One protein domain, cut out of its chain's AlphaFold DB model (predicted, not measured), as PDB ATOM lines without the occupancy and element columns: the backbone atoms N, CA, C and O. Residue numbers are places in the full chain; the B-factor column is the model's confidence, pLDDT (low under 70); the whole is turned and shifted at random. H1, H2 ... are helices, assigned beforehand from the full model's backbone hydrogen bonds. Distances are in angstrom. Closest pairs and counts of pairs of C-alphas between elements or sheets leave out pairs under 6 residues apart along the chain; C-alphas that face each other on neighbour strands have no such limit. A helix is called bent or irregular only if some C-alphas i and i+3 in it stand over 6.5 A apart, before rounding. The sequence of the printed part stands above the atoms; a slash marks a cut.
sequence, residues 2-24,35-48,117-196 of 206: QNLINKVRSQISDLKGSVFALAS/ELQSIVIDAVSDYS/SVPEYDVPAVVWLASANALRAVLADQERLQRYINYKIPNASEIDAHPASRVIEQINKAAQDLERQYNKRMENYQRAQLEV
ATOM      1  N   GLN A   2     268.258 226.976 241.086       82.25
ATOM      2  CA  GLN A   2     266.866 226.488 241.033       82.25
ATOM      3  C   GLN A   2     266.542 225.345 242.013       82.25
ATOM      4  O   GLN A   2     265.454 225.294 242.577       82.25
ATOM      5  N   ASN A   3     267.499 224.445 242.259       84.81
ATOM      6  CA  ASN A   3     267.335 223.350 243.218       84.81
ATOM      7  C   ASN A   3     267.086 223.864 244.652       84.81
ATOM      8  O   ASN A   3     266.164 223.406 245.322       84.81
ATOM      9  N   LEU A   4     267.861 224.856 245.107       85.50
ATOM     10  CA  LEU A   4     267.686 225.454 246.434       85.50
ATOM     11  C   LEU A   4     266.351 226.187 246.541       85.50
ATOM     12  O   LEU A   4     265.634 225.973 247.512       85.50
ATOM     13  N   ILE A   5     265.976 226.958 245.517       83.88
ATOM     14  CA  ILE A   5     264.675 227.638 245.460       83.88
ATOM     15  C   ILE A   5     263.531 226.619 245.568       83.88
ATOM     16  O   ILE A   5     262.639 226.776 246.398       83.88
ATOM     17  N   ASN A   6     263.579 225.526 244.802       82.50
ATOM     18  CA  ASN A   6     262.557 224.479 244.856       82.50
ATOM     19  C   ASN A   6     262.499 223.790 246.229       82.50
ATOM     20  O   ASN A   6     261.413 223.480 246.717       82.50
ATOM     21  N   LYS A   7     263.649 223.572 246.879       85.06
ATOM     22  CA  LYS A   7     263.708 223.021 248.241       85.06
ATOM     23  C   LYS A   7     263.123 223.985 249.271       85.06
ATOM     24  O   LYS A   7     262.367 223.532 250.122       85.06
ATOM     25  N   VAL A   8     263.403 225.285 249.167       84.62
ATOM     26  CA  VAL A   8     262.790 226.320 250.019       84.62
ATOM     27  C   VAL A   8     261.276 226.339 249.818       84.62
ATOM     28  O   VAL A   8     260.544 226.225 250.795       84.62
ATOM     29  N   ARG A   9     260.796 226.349 248.567       79.38
ATOM     30  CA  ARG A   9     259.360 226.253 248.239       79.38
ATOM     31  C   ARG A   9     258.711 225.002 248.833       79.38
ATOM     32  O   ARG A   9     257.649 225.078 249.445       79.38
ATOM     33  N   SER A  10     259.369 223.848 248.721       79.06
ATOM     34  CA  SER A  10     258.890 222.610 249.340       79.06
ATOM     35  C   SER A  10     258.867 222.695 250.869       79.06
ATOM     36  O   SER A  10     257.932 222.188 251.485       79.06
ATOM     37  N   GLN A  11     259.865 223.332 251.487       80.94
ATOM     38  CA  GLN A  11     259.973 223.482 252.939       80.94
ATOM     39  C   GLN A  11     258.854 224.369 253.504       80.94
ATOM     40  O   GLN A  11     258.292 224.052 254.551       80.94
ATOM     41  N   ILE A  12     258.477 225.429 252.786       73.38
ATOM     42  CA  ILE A  12     257.343 226.303 253.138       73.38
ATOM     43  C   ILE A  12     255.987 225.768 252.619       73.38
ATOM     44  O   ILE A  12     254.952 226.413 252.779       73.38
ATOM     45  N   SER A  13     255.961 224.534 252.089       61.31
ATOM     46  CA  SER A  13     254.770 223.817 251.594       61.31
ATOM     47  C   SER A  13     254.031 224.524 250.448       61.31
ATOM     48  O   SER A  13     252.799 224.629 250.473       61.31
ATOM     49  N   ASP A  14     254.779 224.996 249.452       54.25
ATOM     50  CA  ASP A  14     254.311 225.886 248.388       54.25
ATOM     51  C   ASP A  14     254.605 225.324 246.980       54.25
ATOM     52  O   ASP A  14     255.436 225.821 246.222       54.25
ATOM     53  N   LEU A  15     253.955 224.204 246.642       46.00
ATOM     54  CA  LEU A  15     254.115 223.528 245.343       46.00
ATOM     55  C   LEU A  15     253.120 224.016 244.268       46.00
ATOM     56  O   LEU A  15     253.165 223.523 243.143       46.00
ATOM     57  N   LYS A  16     252.216 224.959 244.581       44.41
ATOM     58  CA  LYS A  16     251.159 225.432 243.667       44.41
ATOM     59  C   LYS A  16     250.938 226.948 243.781       44.41
ATOM     60  O   LYS A  16     249.967 227.369 244.390       44.41
ATOM     61  N   GLY A  17     251.800 227.738 243.140       51.69
ATOM     62  CA  GLY A  17     251.600 229.184 242.971       51.69
ATOM     63  C   GLY A  17     251.846 229.971 244.257       51.69
ATOM     64  O   GLY A  17     250.975 230.081 245.112       51.69
ATOM     65  N   SER A  18     253.055 230.506 244.370       53.91
ATOM     66  CA  SER A  18     253.590 231.028 245.618       53.91
ATOM     67  C   SER A  18     253.071 232.419 245.991       53.91
ATOM     68  O   SER A  18     252.792 233.249 245.127       53.91
ATOM     69  N   VAL A  19     252.995 232.690 247.302       56.81
ATOM     70  CA  VAL A  19     252.858 234.053 247.864       56.81
ATOM     71  C   VAL A  19     254.031 234.943 247.432       56.81
ATOM     72  O   VAL A  19     253.889 236.162 247.340       56.81
ATOM     73  N   PHE A  20     255.164 234.324 247.105       59.69
ATOM     74  CA  PHE A  20     256.256 234.930 246.362       59.69
ATOM     75  C   PHE A  20     255.915 234.854 244.872       59.69
ATOM     76  O   PHE A  20     255.952 233.785 244.263       59.69
ATOM     77  N   ALA A  21     255.497 235.979 244.293       53.94
ATOM     78  CA  ALA A  21     255.109 236.019 242.891       53.94
ATOM     79  C   ALA A  21     256.272 235.577 241.983       53.94
ATOM     80  O   ALA A  21     257.394 236.058 242.115       53.94
ATOM     81  N   LEU A  22     255.978 234.700 241.020       51.75
ATOM     82  CA  LEU A  22     256.817 234.497 239.841       51.75
ATOM     83  C   LEU A  22     256.509 235.632 238.850       51.75
ATOM     84  O   LEU A  22     255.591 235.507 238.042       51.75
ATOM     85  N   ALA A  23     257.234 236.746 238.926       39.50
ATOM     86  CA  ALA A  23     257.399 237.615 237.760       39.50
ATOM     87  C   ALA A  23     258.417 236.926 236.833       39.50
ATOM     88  O   ALA A  23     259.472 236.519 237.306       39.50
ATOM     89  N   SER A  24     258.203 236.670 235.551       42.50
ATOM     90  CA  SER A  24     257.085 236.838 234.619       42.50
ATOM     91  C   SER A  24     257.393 235.857 233.466       42.50
ATOM     92  O   SER A  24     258.558 235.570 233.187       42.50
ATOM     93  N   GLU A  35     262.191 237.043 244.349       76.31
ATOM     94  CA  GLU A  35     262.513 237.389 245.735       76.31
ATOM     95  C   GLU A  35     262.986 236.165 246.534       76.31
ATOM     96  O   GLU A  35     263.833 236.265 247.419       76.31
ATOM     97  N   LEU A  36     262.535 234.960 246.174       82.19
ATOM     98  CA  LEU A  36     263.116 233.744 246.736       82.19
ATOM     99  C   LEU A  36     264.570 233.542 246.304       82.19
ATOM    100  O   LEU A  36     265.353 232.962 247.053       82.19
ATOM    101  N   GLN A  37     264.955 234.011 245.119       86.44
ATOM    102  CA  GLN A  37     266.340 234.004 244.669       86.44
ATOM    103  C   GLN A  37     267.197 234.941 245.519       86.44
ATOM    104  O   GLN A  37     268.268 234.513 245.946       86.44
ATOM    105  N   SER A  38     266.745 236.167 245.815       88.31
ATOM    106  CA  SER A  38     267.492 237.072 246.703       88.31
ATOM    107  C   SER A  38     267.601 236.499 248.118       88.31
ATOM    108  O   SER A  38     268.703 236.410 248.652       88.31
ATOM    109  N   ILE A  39     266.510 235.958 248.668       91.06
ATOM    110  CA  ILE A  39     266.505 235.296 249.981       91.06
ATOM    111  C   ILE A  39     267.473 234.100 250.022       91.06
ATOM    112  O   ILE A  39     268.175 233.893 251.016       91.06
ATOM    113  N   VAL A  40     267.539 233.299 248.952       92.31
ATOM    114  CA  VAL A  40     268.499 232.187 248.846       92.31
ATOM    115  C   VAL A  40     269.934 232.706 248.742       92.31
ATOM    116  O   VAL A  40     270.815 232.136 249.383       92.31
ATOM    117  N   ILE A  41     270.186 233.770 247.975       92.88
ATOM    118  CA  ILE A  41     271.514 234.395 247.870       92.88
ATOM    119  C   ILE A  41     271.977 234.890 249.243       92.88
ATOM    120  O   ILE A  41     273.101 234.587 249.644       92.88
ATOM    121  N   ASP A  42     271.107 235.565 249.991       93.12
ATOM    122  CA  ASP A  42     271.418 236.069 251.328       93.12
ATOM    123  C   ASP A  42     271.710 234.927 252.306       93.12
ATOM    124  O   ASP A  42     272.683 234.980 253.062       93.12
ATOM    125  N   ALA A  43     270.931 233.842 252.250       94.88
ATOM    126  CA  ALA A  43     271.175 232.661 253.074       94.88
ATOM    127  C   ALA A  43     272.507 231.965 252.732       94.88
ATOM    128  O   ALA A  43     273.217 231.503 253.627       94.88
ATOM    129  N   VAL A  44     272.874 231.898 251.448       95.25
ATOM    130  CA  VAL A  44     274.173 231.363 251.007       95.25
ATOM    131  C   VAL A  44     275.320 232.281 251.430       95.25
ATOM    132  O   VAL A  44     276.377 231.786 251.825       95.25
ATOM    133  N   SER A  45     275.120 233.599 251.381       93.62
ATOM    134  CA  SER A  45     276.087 234.591 251.853       93.62
ATOM    135  C   SER A  45     276.364 234.421 253.348       93.62
ATOM    136  O   SER A  45     277.527 234.324 253.746       93.62
ATOM    137  N   ASP A  46     275.320 234.269 254.169       94.81
ATOM    138  CA  ASP A  46     275.494 234.031 255.603       94.81
ATOM    139  C   ASP A  46     276.191 232.694 255.878       94.81
ATOM    140  O   ASP A  46     277.194 232.652 256.588       94.81
ATOM    141  N   TYR A  47     275.761 231.615 255.219       94.44
ATOM    142  CA  TYR A  47     276.428 230.314 255.313       94.44
ATOM    143  C   TYR A  47     277.910 230.379 254.900       94.44
ATOM    144  O   TYR A  47     278.766 229.749 255.526       94.44
ATOM    145  N   SER A  48     278.248 231.183 253.889       93.88
ATOM    146  CA  SER A  48     279.631 231.360 253.427       93.88
ATOM    147  C   SER A  48     280.535 232.006 254.475       93.88
ATOM    148  O   SER A  48     281.745 231.801 254.428       93.88
ATOM    149  N   SER A 117     277.564 225.841 244.470       91.25
ATOM    150  CA  SER A 117     278.779 225.354 245.135       91.25
ATOM    151  C   SER A 117     278.569 224.956 246.603       91.25
ATOM    152  O   SER A 117     279.532 224.618 247.300       91.25
ATOM    153  N   VAL A 118     277.330 225.026 247.100       92.44
ATOM    154  CA  VAL A 118     276.977 224.567 248.449       92.44
ATOM    155  C   VAL A 118     277.103 223.038 248.498       92.44
ATOM    156  O   VAL A 118     276.472 222.359 247.686       92.44
ATOM    157  N   PRO A 119     277.889 222.469 249.433       91.44
ATOM    158  CA  PRO A 119     277.986 221.023 249.597       91.44
ATOM    159  C   PRO A 119     276.615 220.399 249.855       91.44
ATOM    160  O   PRO A 119     275.842 220.922 250.657       91.44
ATOM    161  N   GLU A 120     276.328 219.248 249.242       90.38
ATOM    162  CA  GLU A 120     275.022 218.581 249.370       90.38
ATOM    163  C   GLU A 120     274.631 218.333 250.832       90.38
ATOM    164  O   GLU A 120     273.488 218.568 251.225       90.38
ATOM    165  N   TYR A 121     275.605 217.954 251.662       90.06
ATOM    166  CA  TYR A 121     275.410 217.772 253.097       90.06
ATOM    167  C   TYR A 121     274.875 219.035 253.789       90.06
ATOM    168  O   TYR A 121     274.066 218.916 254.710       90.06
ATOM    169  N   ASP A 122     275.292 220.228 253.351       91.50
ATOM    170  CA  ASP A 122     274.965 221.534 253.940       91.50
ATOM    171  C   ASP A 122     273.785 222.253 253.288       91.50
ATOM    172  O   ASP A 122     273.292 223.237 253.840       91.50
ATOM    173  N   VAL A 123     273.264 221.729 252.178       93.12
ATOM    174  CA  VAL A 123     272.038 222.228 251.540       93.12
ATOM    175  C   VAL A 123     270.888 222.432 252.541       93.12
ATOM    176  O   VAL A 123     270.263 223.492 252.484       93.12
ATOM    177  N   PRO A 124     270.603 221.513 253.492       93.69
ATOM    178  CA  PRO A 124     269.548 221.730 254.481       93.69
ATOM    179  C   PRO A 124     269.739 222.997 255.316       93.69
ATOM    180  O   PRO A 124     268.759 223.664 255.616       93.69
ATOM    181  N   ALA A 125     270.981 223.365 255.653       93.25
ATOM    182  CA  ALA A 125     271.263 224.545 256.470       93.25
ATOM    183  C   ALA A 125     270.839 225.830 255.749       93.25
ATOM    184  O   ALA A 125     270.104 226.646 256.304       93.25
ATOM    185  N   VAL A 126     271.246 225.958 254.484       94.94
ATOM    186  CA  VAL A 126     270.865 227.079 253.618       94.94
ATOM    187  C   VAL A 126     269.350 227.113 253.424       94.94
ATOM    188  O   VAL A 126     268.740 228.174 253.526       94.94
ATOM    189  N   VAL A 127     268.722 225.952 253.200       92.88
ATOM    190  CA  VAL A 127     267.264 225.851 253.037       92.88
ATOM    191  C   VAL A 127     266.529 226.282 254.306       92.88
ATOM    192  O   VAL A 127     265.532 226.988 254.193       92.88
ATOM    193  N   TRP A 128     266.999 225.911 255.501       93.50
ATOM    194  CA  TRP A 128     266.379 226.332 256.760       93.50
ATOM    195  C   TRP A 128     266.426 227.844 256.942       93.50
ATOM    196  O   TRP A 128     265.383 228.448 257.189       93.50
ATOM    197  N   LEU A 129     267.600 228.459 256.764       95.31
ATOM    198  CA  LEU A 129     267.749 229.907 256.902       95.31
ATOM    199  C   LEU A 129     266.922 230.660 255.851       95.31
ATOM    200  O   LEU A 129     266.158 231.558 256.198       95.31
ATOM    201  N   ALA A 130     267.006 230.252 254.583       93.38
ATOM    202  CA  ALA A 130     266.220 230.852 253.508       93.38
ATOM    203  C   ALA A 130     264.709 230.713 253.761       93.38
ATOM    204  O   ALA A 130     263.958 231.664 253.567       93.38
ATOM    205  N   SER A 131     264.254 229.562 254.262       89.56
ATOM    206  CA  SER A 131     262.841 229.345 254.601       89.56
ATOM    207  C   SER A 131     262.399 230.194 255.794       89.56
ATOM    208  O   SER A 131     261.297 230.734 255.777       89.56
ATOM    209  N   ALA A 132     263.245 230.359 256.815       90.88
ATOM    210  CA  ALA A 132     262.962 231.243 257.945       90.88
ATOM    211  C   ALA A 132     262.824 232.707 257.493       90.88
ATOM    212  O   ALA A 132     261.878 233.389 257.886       90.88
ATOM    213  N   ASN A 133     263.727 233.168 256.625       92.19
ATOM    214  CA  ASN A 133     263.693 234.518 256.062       92.19
ATOM    215  C   ASN A 133     262.477 234.728 255.153       92.19
ATOM    216  O   ASN A 133     261.805 235.748 255.271       92.19
ATOM    217  N   ALA A 134     262.126 233.738 254.330       88.06
ATOM    218  CA  ALA A 134     260.903 233.763 253.534       88.06
ATOM    219  C   ALA A 134     259.656 233.883 254.426       88.06
ATOM    220  O   ALA A 134     258.836 234.777 254.242       88.06
ATOM    221  N   LEU A 135     259.529 233.053 255.464       86.38
ATOM    222  CA  LEU A 135     258.398 233.134 256.396       86.38
ATOM    223  C   LEU A 135     258.303 234.506 257.092       86.38
ATOM    224  O   LEU A 135     257.203 235.019 257.288       86.38
ATOM    225  N   ARG A 136     259.437 235.139 257.414       88.44
ATOM    226  CA  ARG A 136     259.470 236.511 257.953       88.44
ATOM    227  C   ARG A 136     259.061 237.562 256.929       88.44
ATOM    228  O   ARG A 136     258.340 238.484 257.292       88.44
ATOM    229  N   ALA A 137     259.463 237.407 255.670       86.88
ATOM    230  CA  ALA A 137     259.028 238.285 254.589       86.88
ATOM    231  C   ALA A 137     257.502 238.225 254.395       86.88
ATOM    232  O   ALA A 137     256.871 239.257 254.189       86.88
ATOM    233  N   VAL A 138     256.888 237.044 254.557       82.44
ATOM    234  CA  VAL A 138     255.418 236.906 254.567       82.44
ATOM    235  C   VAL A 138     254.787 237.680 255.725       82.44
ATOM    236  O   VAL A 138     253.756 238.305 255.529       82.44
ATOM    237  N   LEU A 139     255.380 237.660 256.922       82.69
ATOM    238  CA  LEU A 139     254.858 238.405 258.077       82.69
ATOM    239  C   LEU A 139     255.032 239.923 257.951       82.69
ATOM    240  O   LEU A 139     254.226 240.670 258.503       82.69
ATOM    241  N   ALA A 140     256.090 240.368 257.275       85.50
ATOM    242  CA  ALA A 140     256.401 241.782 257.096       85.50
ATOM    243  C   ALA A 140     255.477 242.474 256.077       85.50
ATOM    244  O   ALA A 140     255.308 243.691 256.138       85.50
ATOM    245  N   ASP A 141     254.870 241.711 255.167       82.62
ATOM    246  CA  ASP A 141     253.967 242.211 254.132       82.62
ATOM    247  C   ASP A 141     252.527 241.755 254.419       82.62
ATOM    248  O   ASP A 141     252.179 240.576 254.321       82.62
ATOM    249  N   GLN A 142     251.667 242.716 254.768       78.62
ATOM    250  CA  GLN A 142     250.277 242.448 255.130       78.62
ATOM    251  C   GLN A 142     249.479 241.821 253.977       78.62
ATOM    252  O   GLN A 142     248.644 240.951 254.234       78.62
ATOM    253  N   GLU A 143     249.720 242.208 252.722       77.88
ATOM    254  CA  GLU A 143     249.032 241.590 251.585       77.88
ATOM    255  C   GLU A 143     249.461 240.136 251.412       77.88
ATOM    256  O   GLU A 143     248.621 239.257 251.206       77.88
ATOM    257  N   ARG A 144     250.761 239.859 251.531       75.94
ATOM    258  CA  ARG A 144     251.290 238.492 251.445       75.94
ATOM    259  C   ARG A 144     250.799 237.616 252.574       75.94
ATOM    260  O   ARG A 144     250.418 236.475 252.325       75.94
ATOM    261  N   LEU A 145     250.759 238.146 253.790       76.56
ATOM    262  CA  LEU A 145     250.201 237.449 254.936       76.56
ATOM    263  C   LEU A 145     248.740 237.071 254.688       76.56
ATOM    264  O   LEU A 145     248.364 235.920 254.897       76.56
ATOM    265  N   GLN A 146     247.930 238.006 254.189       73.31
ATOM    266  CA  GLN A 146     246.531 237.736 253.855       73.31
ATOM    267  C   GLN A 146     246.405 236.687 252.743       73.31
ATOM    268  O   GLN A 146     245.626 235.744 252.881       73.31
ATOM    269  N   ARG A 147     247.215 236.769 251.677       73.56
ATOM    270  CA  ARG A 147     247.261 235.739 250.619       73.56
ATOM    271  C   ARG A 147     247.643 234.366 251.182       73.56
ATOM    272  O   ARG A 147     246.998 233.374 250.849       73.56
ATOM    273  N   TYR A 148     248.637 234.308 252.067       72.19
ATOM    274  CA  TYR A 148     249.077 233.078 252.725       72.19
ATOM    275  C   TYR A 148     247.977 232.474 253.614       72.19
ATOM    276  O   TYR A 148     247.717 231.272 253.545       72.19
ATOM    277  N   ILE A 149     247.305 233.301 254.423       70.25
ATOM    278  CA  ILE A 149     246.183 232.893 255.282       70.25
ATOM    279  C   ILE A 149     245.037 232.341 254.427       70.25
ATOM    280  O   ILE A 149     244.595 231.217 254.659       70.25
ATOM    281  N   ASN A 150     244.609 233.087 253.405       67.56
ATOM    282  CA  ASN A 150     243.514 232.698 252.511       67.56
ATOM    283  C   ASN A 150     243.815 231.403 251.746       67.56
ATOM    284  O   ASN A 150     242.917 230.611 251.482       67.56
ATOM    285  N   TYR A 151     245.082 231.159 251.409       65.06
ATOM    286  CA  TYR A 151     245.503 229.917 250.768       65.06
ATOM    287  C   TYR A 151     245.465 228.713 251.720       65.06
ATOM    288  O   TYR A 151     245.093 227.608 251.324       65.06
ATOM    289  N   LYS A 152     245.860 228.898 252.986       62.38
ATOM    290  CA  LYS A 152     245.878 227.819 253.991       62.38
ATOM    291  C   LYS A 152     244.507 227.549 254.613       62.38
ATOM    292  O   LYS A 152     244.318 226.471 255.176       62.38
ATOM    293  N   ILE A 153     243.569 228.489 254.509       55.06
ATOM    294  CA  ILE A 153     242.215 228.381 255.053       55.06
ATOM    295  C   ILE A 153     241.205 228.466 253.898       55.06
ATOM    296  O   ILE A 153     240.890 229.566 253.442       55.06
ATOM    297  N   PRO A 154     240.673 227.330 253.411       51.00
ATOM    298  CA  PRO A 154     239.649 227.342 252.370       51.00
ATOM    299  C   PRO A 154     238.426 228.162 252.821       51.00
ATOM    300  O   PRO A 154     237.914 227.928 253.913       51.00
ATOM    301  N   ASN A 155     237.943 229.081 251.973       49.50
ATOM    302  CA  ASN A 155     236.755 229.931 252.191       49.50
ATOM    303  C   ASN A 155     236.857 230.976 253.329       49.50
ATOM    304  O   ASN A 155     235.866 231.263 253.996       49.50
ATOM    305  N   ALA A 156     238.026 231.590 253.538       49.53
ATOM    306  CA  ALA A 156     238.279 232.562 254.617       49.53
ATOM    307  C   ALA A 156     237.518 233.912 254.536       49.53
ATOM    308  O   ALA A 156     237.798 234.817 255.317       49.53
ATOM    309  N   SER A 157     236.548 234.070 253.630       46.66
ATOM    310  CA  SER A 157     235.731 235.289 253.503       46.66
ATOM    311  C   SER A 157     234.805 235.564 254.702       46.66
ATOM    312  O   SER A 157     234.264 236.659 254.794       46.66
ATOM    313  N   GLU A 158     234.662 234.628 255.647       45.47
ATOM    314  CA  GLU A 158     233.881 234.805 256.881       45.47
ATOM    315  C   GLU A 158     234.594 234.182 258.087       45.47
ATOM    316  O   GLU A 158     234.185 233.128 258.569       45.47
ATOM    317  N   ILE A 159     235.688 234.764 258.590       47.03
ATOM    318  CA  ILE A 159     236.233 234.306 259.878       47.03
ATOM    319  C   ILE A 159     236.743 235.487 260.713       47.03
ATOM    320  O   ILE A 159     237.698 236.167 260.336       47.03
ATOM    321  N   ASP A 160     236.086 235.688 261.863       50.81
ATOM    322  CA  ASP A 160     236.502 236.502 263.015       50.81
ATOM    323  C   ASP A 160     238.013 236.455 263.224       50.81
ATOM    324  O   ASP A 160     238.570 235.386 263.076       50.81
ATOM    325  N   ALA A 161     238.670 237.537 263.652       50.69
ATOM    326  CA  ALA A 161     240.132 237.730 263.769       50.69
ATOM    327  C   ALA A 161     240.994 236.640 264.484       50.69
ATOM    328  O   ALA A 161     242.216 236.775 264.572       50.69
ATOM    329  N   HIS A 162     240.411 235.540 264.964       52.12
ATOM    330  CA  HIS A 162     241.069 234.402 265.613       52.12
ATOM    331  C   HIS A 162     241.920 233.438 264.746       52.12
ATOM    332  O   HIS A 162     242.847 232.845 265.305       52.12
ATOM    333  N   PRO A 163     241.716 233.225 263.429       65.81
ATOM    334  CA  PRO A 163     242.584 232.372 262.628       65.81
ATOM    335  C   PRO A 163     243.851 233.113 262.194       65.81
ATOM    336  O   PRO A 163     244.899 232.488 262.077       65.81
ATOM    337  N   ALA A 164     243.794 234.436 262.007       66.50
ATOM    338  CA  ALA A 164     244.939 235.228 261.564       66.50
ATOM    339  C   ALA A 164     246.037 235.284 262.635       66.50
ATOM    340  O   ALA A 164     247.197 235.014 262.333       66.50
ATOM    341  N   SER A 165     245.677 235.545 263.899       75.12
ATOM    342  CA  SER A 165     246.634 235.533 265.015       75.12
ATOM    343  C   SER A 165     247.300 234.165 265.183       75.12
ATOM    344  O   SER A 165     248.520 234.077 265.305       75.12
ATOM    345  N   ARG A 166     246.522 233.082 265.079       72.94
ATOM    346  CA  ARG A 166     247.035 231.709 265.140       72.94
ATOM    347  C   ARG A 166     247.984 231.385 263.984       72.94
ATOM    348  O   ARG A 166     248.994 230.717 264.199       72.94
ATOM    349  N   VAL A 167     247.688 231.845 262.767       72.75
ATOM    350  CA  VAL A 167     248.579 231.668 261.607       72.75
ATOM    351  C   VAL A 167     249.871 232.462 261.792       72.75
ATOM    352  O   VAL A 167     250.947 231.915 261.562       72.75
ATOM    353  N   ILE A 168     249.799 233.702 262.280       81.75
ATOM    354  CA  ILE A 168     250.983 234.516 262.597       81.75
ATOM    355  C   ILE A 168     251.869 233.814 263.635       81.75
ATOM    356  O   ILE A 168     253.082 233.718 263.444       81.75
ATOM    357  N   GLU A 169     251.285 233.286 264.714       80.56
ATOM    358  CA  GLU A 169     252.017 232.519 265.730       80.56
ATOM    359  C   GLU A 169     252.683 231.269 265.140       80.56
ATOM    360  O   GLU A 169     253.841 230.978 265.441       80.56
ATOM    361  N   GLN A 170     251.982 230.543 264.265       79.44
ATOM    362  CA  GLN A 170     252.523 229.360 263.594       79.44
ATOM    363  C   GLN A 170     253.679 229.699 262.649       79.44
ATOM    364  O   GLN A 170     254.697 229.006 262.679       79.44
ATOM    365  N   ILE A 171     253.551 230.759 261.844       82.12
ATOM    366  CA  ILE A 171     254.610 231.222 260.937       82.12
ATOM    367  C   ILE A 171     255.834 231.659 261.747       82.12
ATOM    368  O   ILE A 171     256.946 231.220 261.454       82.12
ATOM    369  N   ASN A 172     255.636 232.455 262.804       85.50
ATOM    370  CA  ASN A 172     256.717 232.886 263.693       85.50
ATOM    371  C   ASN A 172     257.438 231.698 264.333       85.50
ATOM    372  O   ASN A 172     258.666 231.631 264.300       85.50
ATOM    373  N   LYS A 173     256.684 230.741 264.884       84.19
ATOM    374  CA  LYS A 173     257.258 229.544 265.502       84.19
ATOM    375  C   LYS A 173     258.046 228.714 264.489       84.19
ATOM    376  O   LYS A 173     259.170 228.317 264.778       84.19
ATOM    377  N   ALA A 174     257.500 228.499 263.292       82.38
ATOM    378  CA  ALA A 174     258.183 227.766 262.231       82.38
ATOM    379  C   ALA A 174     259.482 228.464 261.794       82.38
ATOM    380  O   ALA A 174     260.518 227.809 261.685       82.38
ATOM    381  N   ALA A 175     259.455 229.788 261.605       87.25
ATOM    382  CA  ALA A 175     260.643 230.568 261.262       87.25
ATOM    383  C   ALA A 175     261.722 230.472 262.355       87.25
ATOM    384  O   ALA A 175     262.886 230.219 262.051       87.25
ATOM    385  N   GLN A 176     261.333 230.597 263.628       90.88
ATOM    386  CA  GLN A 176     262.245 230.458 264.768       90.88
ATOM    387  C   GLN A 176     262.836 229.049 264.883       90.88
ATOM    388  O   GLN A 176     264.025 228.902 265.155       90.88
ATOM    389  N   ASP A 177     262.034 228.003 264.682       89.75
ATOM    390  CA  ASP A 177     262.509 226.621 264.772       89.75
ATOM    391  C   ASP A 177     263.482 226.274 263.630       89.75
ATOM    392  O   ASP A 177     264.440 225.526 263.847       89.75
ATOM    393  N   LEU A 178     263.279 226.831 262.431       90.69
ATOM    394  CA  LEU A 178     264.199 226.698 261.294       90.69
ATOM    395  C   LEU A 178     265.513 227.453 261.531       90.69
ATOM    396  O   LEU A 178     266.592 226.888 261.356       90.69
ATOM    397  N   GLU A 179     265.441 228.698 261.996       92.44
ATOM    398  CA  GLU A 179     266.629 229.480 262.343       92.44
ATOM    399  C   GLU A 179     267.417 228.831 263.490       92.44
ATOM    400  O   GLU A 179     268.642 228.747 263.436       92.44
ATOM    401  N   ARG A 180     266.736 228.274 264.500       93.31
ATOM    402  CA  ARG A 180     267.395 227.533 265.584       93.31
ATOM    403  C   ARG A 180     268.157 226.315 265.052       93.31
ATOM    404  O   ARG A 180     269.260 226.042 265.522       93.31
ATOM    405  N   GLN A 181     267.593 225.580 264.090       91.69
ATOM    406  CA  GLN A 181     268.279 224.450 263.449       91.69
ATOM    407  C   GLN A 181     269.519 224.902 262.673       91.69
ATOM    408  O   GLN A 181     270.572 224.268 262.786       91.69
ATOM    409  N   TYR A 182     269.410 226.010 261.937       94.25
ATOM    410  CA  TYR A 182     270.536 226.632 261.248       94.25
ATOM    411  C   TYR A 182     271.646 227.037 262.229       94.25
ATOM    412  O   TYR A 182     272.771 226.550 262.112       94.25
ATOM    413  N   ASN A 183     271.315 227.825 263.253       93.38
ATOM    414  CA  ASN A 183     272.272 228.319 264.245       93.38
ATOM    415  C   ASN A 183     272.967 227.174 264.981       93.38
ATOM    416  O   ASN A 183     274.191 227.144 265.056       93.38
ATOM    417  N   LYS A 184     272.214 226.160 265.429       92.19
ATOM    418  CA  LYS A 184     272.786 224.973 266.081       92.19
ATOM    419  C   LYS A 184     273.803 224.260 265.184       92.19
ATOM    420  O   LYS A 184     274.808 223.737 265.663       92.19
ATOM    421  N   ARG A 185     273.547 224.209 263.877       88.81
ATOM    422  CA  ARG A 185     274.469 223.600 262.916       88.81
ATOM    423  C   ARG A 185     275.711 224.462 262.688       88.81
ATOM    424  O   ARG A 185     276.803 223.905 262.620       88.81
ATOM    425  N   MET A 186     275.561 225.782 262.606       90.06
ATOM    426  CA  MET A 186     276.692 226.708 262.468       90.06
ATOM    427  C   MET A 186     277.577 226.732 263.721       90.06
ATOM    428  O   MET A 186     278.799 226.684 263.607       90.06
ATOM    429  N   GLU A 187     276.989 226.676 264.918       87.69
ATOM    430  CA  GLU A 187     277.734 226.535 266.178       87.69
ATOM    431  C   GLU A 187     278.602 225.270 266.190       87.69
ATOM    432  O   GLU A 187     279.762 225.307 266.606       87.69
ATOM    433  N   ASN A 188     278.074 224.147 265.694       83.88
ATOM    434  CA  ASN A 188     278.847 222.912 265.573       83.88
ATOM    435  C   ASN A 188     280.018 223.064 264.589       83.88
ATOM    436  O   ASN A 188     281.105 222.557 264.862       83.88
ATOM    437  N   TYR A 189     279.828 223.793 263.482       80.12
ATOM    438  CA  TYR A 189     280.917 224.130 262.560       80.12
ATOM    439  C   TYR A 189     281.997 224.977 263.231       80.12
ATOM    440  O   TYR A 189     283.181 224.674 263.098       80.12
ATOM    441  N   GLN A 190     281.601 225.995 263.993       76.19
ATOM    442  CA  GLN A 190     282.537 226.858 264.706       76.19
ATOM    443  C   GLN A 190     283.357 226.075 265.734       76.19
ATOM    444  O   GLN A 190     284.576 226.222 265.799       76.19
ATOM    445  N   ARG A 191     282.705 225.195 266.503       76.69
ATOM    446  CA  ARG A 191     283.389 224.318 267.462       76.69
ATOM    447  C   ARG A 191     284.371 223.381 266.766       76.69
ATOM    448  O   ARG A 191     285.519 223.308 267.187       76.69
ATOM    449  N   ALA A 192     283.964 222.744 265.669       74.12
ATOM    450  CA  ALA A 192     284.846 221.870 264.899       74.12
ATOM    451  C   ALA A 192     286.070 222.621 264.339       74.12
ATOM    452  O   ALA A 192     287.187 222.110 264.401       74.12
ATOM    453  N   GLN A 193     285.897 223.852 263.847       71.12
ATOM    454  CA  GLN A 193     287.013 224.684 263.378       71.12
ATOM    455  C   GLN A 193     287.974 225.066 264.514       71.12
ATOM    456  O   GLN A 193     289.190 224.994 264.337       71.12
ATOM    457  N   LEU A 194     287.448 225.420 265.691       69.56
ATOM    458  CA  LEU A 194     288.253 225.727 266.880       69.56
ATOM    459  C   LEU A 194     288.999 224.493 267.413       69.56
ATOM    460  O   LEU A 194     290.144 224.604 267.853       69.56
ATOM    461  N   GLU A 195     288.403 223.304 267.344       69.19
ATOM    462  CA  GLU A 195     289.066 222.050 267.718       69.19
ATOM    463  C   GLU A 195     290.211 221.694 266.761       69.19
ATOM    464  O   GLU A 195     291.280 221.280 267.206       69.19
ATOM    465  N   VAL A 196     290.038 221.903 265.453       66.31
ATOM    466  CA  VAL A 196     291.116 221.698 264.470       66.31
ATOM    467  C   VAL A 196     292.238 222.722 264.664       66.31
ATOM    468  O   VAL A 196     293.409 222.349 264.661       66.31
TER     469      VAL A 196
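AT A GLANCE: This is residues 2 to 24, 35 to 48 and 117 to 196 of the 206 residues of an uncharacterized protein of Tumebacillus algifaecis (UniProt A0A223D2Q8). H3 is the middle layer of an elongated all-helix domain: the long helix H5 runs over one side of it, and H1 and H2 cross it on the other. H4 makes a corner at the end of H3; the loop from residue 157 and the last turns of H5, residues 187 to 196, stick out at opposite ends. The printed part has 117 residues with five named helices, H1 to H5 in order, and no named strand. It is only just compact, close to loose, with a radius of gyration of the C-alphas of 16.0 A and spans of 59 by 33 by 19 A.

IN THESE COORDINATES: H1, residues 2 to 11, begins with C-alpha 2 at (266.866, 226.488, 241.033) and is 14.1 A long. H2, residues 35 to 48, is 19.7 A long. H3, residues 120 to 140, is 30.7 A long and irregular, with C-alphas 121 and 124 7.2 A apart. H4, residues 142 to 152, is 15.3 A long. H5, residues 162 to 196, is 51.6 A long and ends with C-alpha 196 at (291.116, 221.698, 264.470).

HOW THE PARTS SIT: H3 is the hub. It touches H5, closest C-alphas Ala 132 and Ala 175 at 4.1 A, opposite ways at a shallow tilt of 34 degrees, only just short of steep. With residues 125 to 134 it touches H2, closest C-alphas Ala 43 and Ala 130 at 5.3 A. With residues 123 to 131 it touches H1, closest C-alphas Val 8 and Val 127 at 5.4 A. H3 and H4 touch only at the corner. Every O i to N i+4 pair is within hydrogen-bond range in H1, H2 and H4, 15 of 17 in H3 and 30 of 31 in H5.

THE WHOLE: The C-alphas farthest apart, Glu 158 and Val 196, are 59.2 A apart. Cuts leave gaps of 12.4 A between C-alphas 24 and 35 and 10.3 A between C-alphas 48 and 117. Residues 13 to 24, 150 to 164 and 194 to 196 have pLDDT under 70.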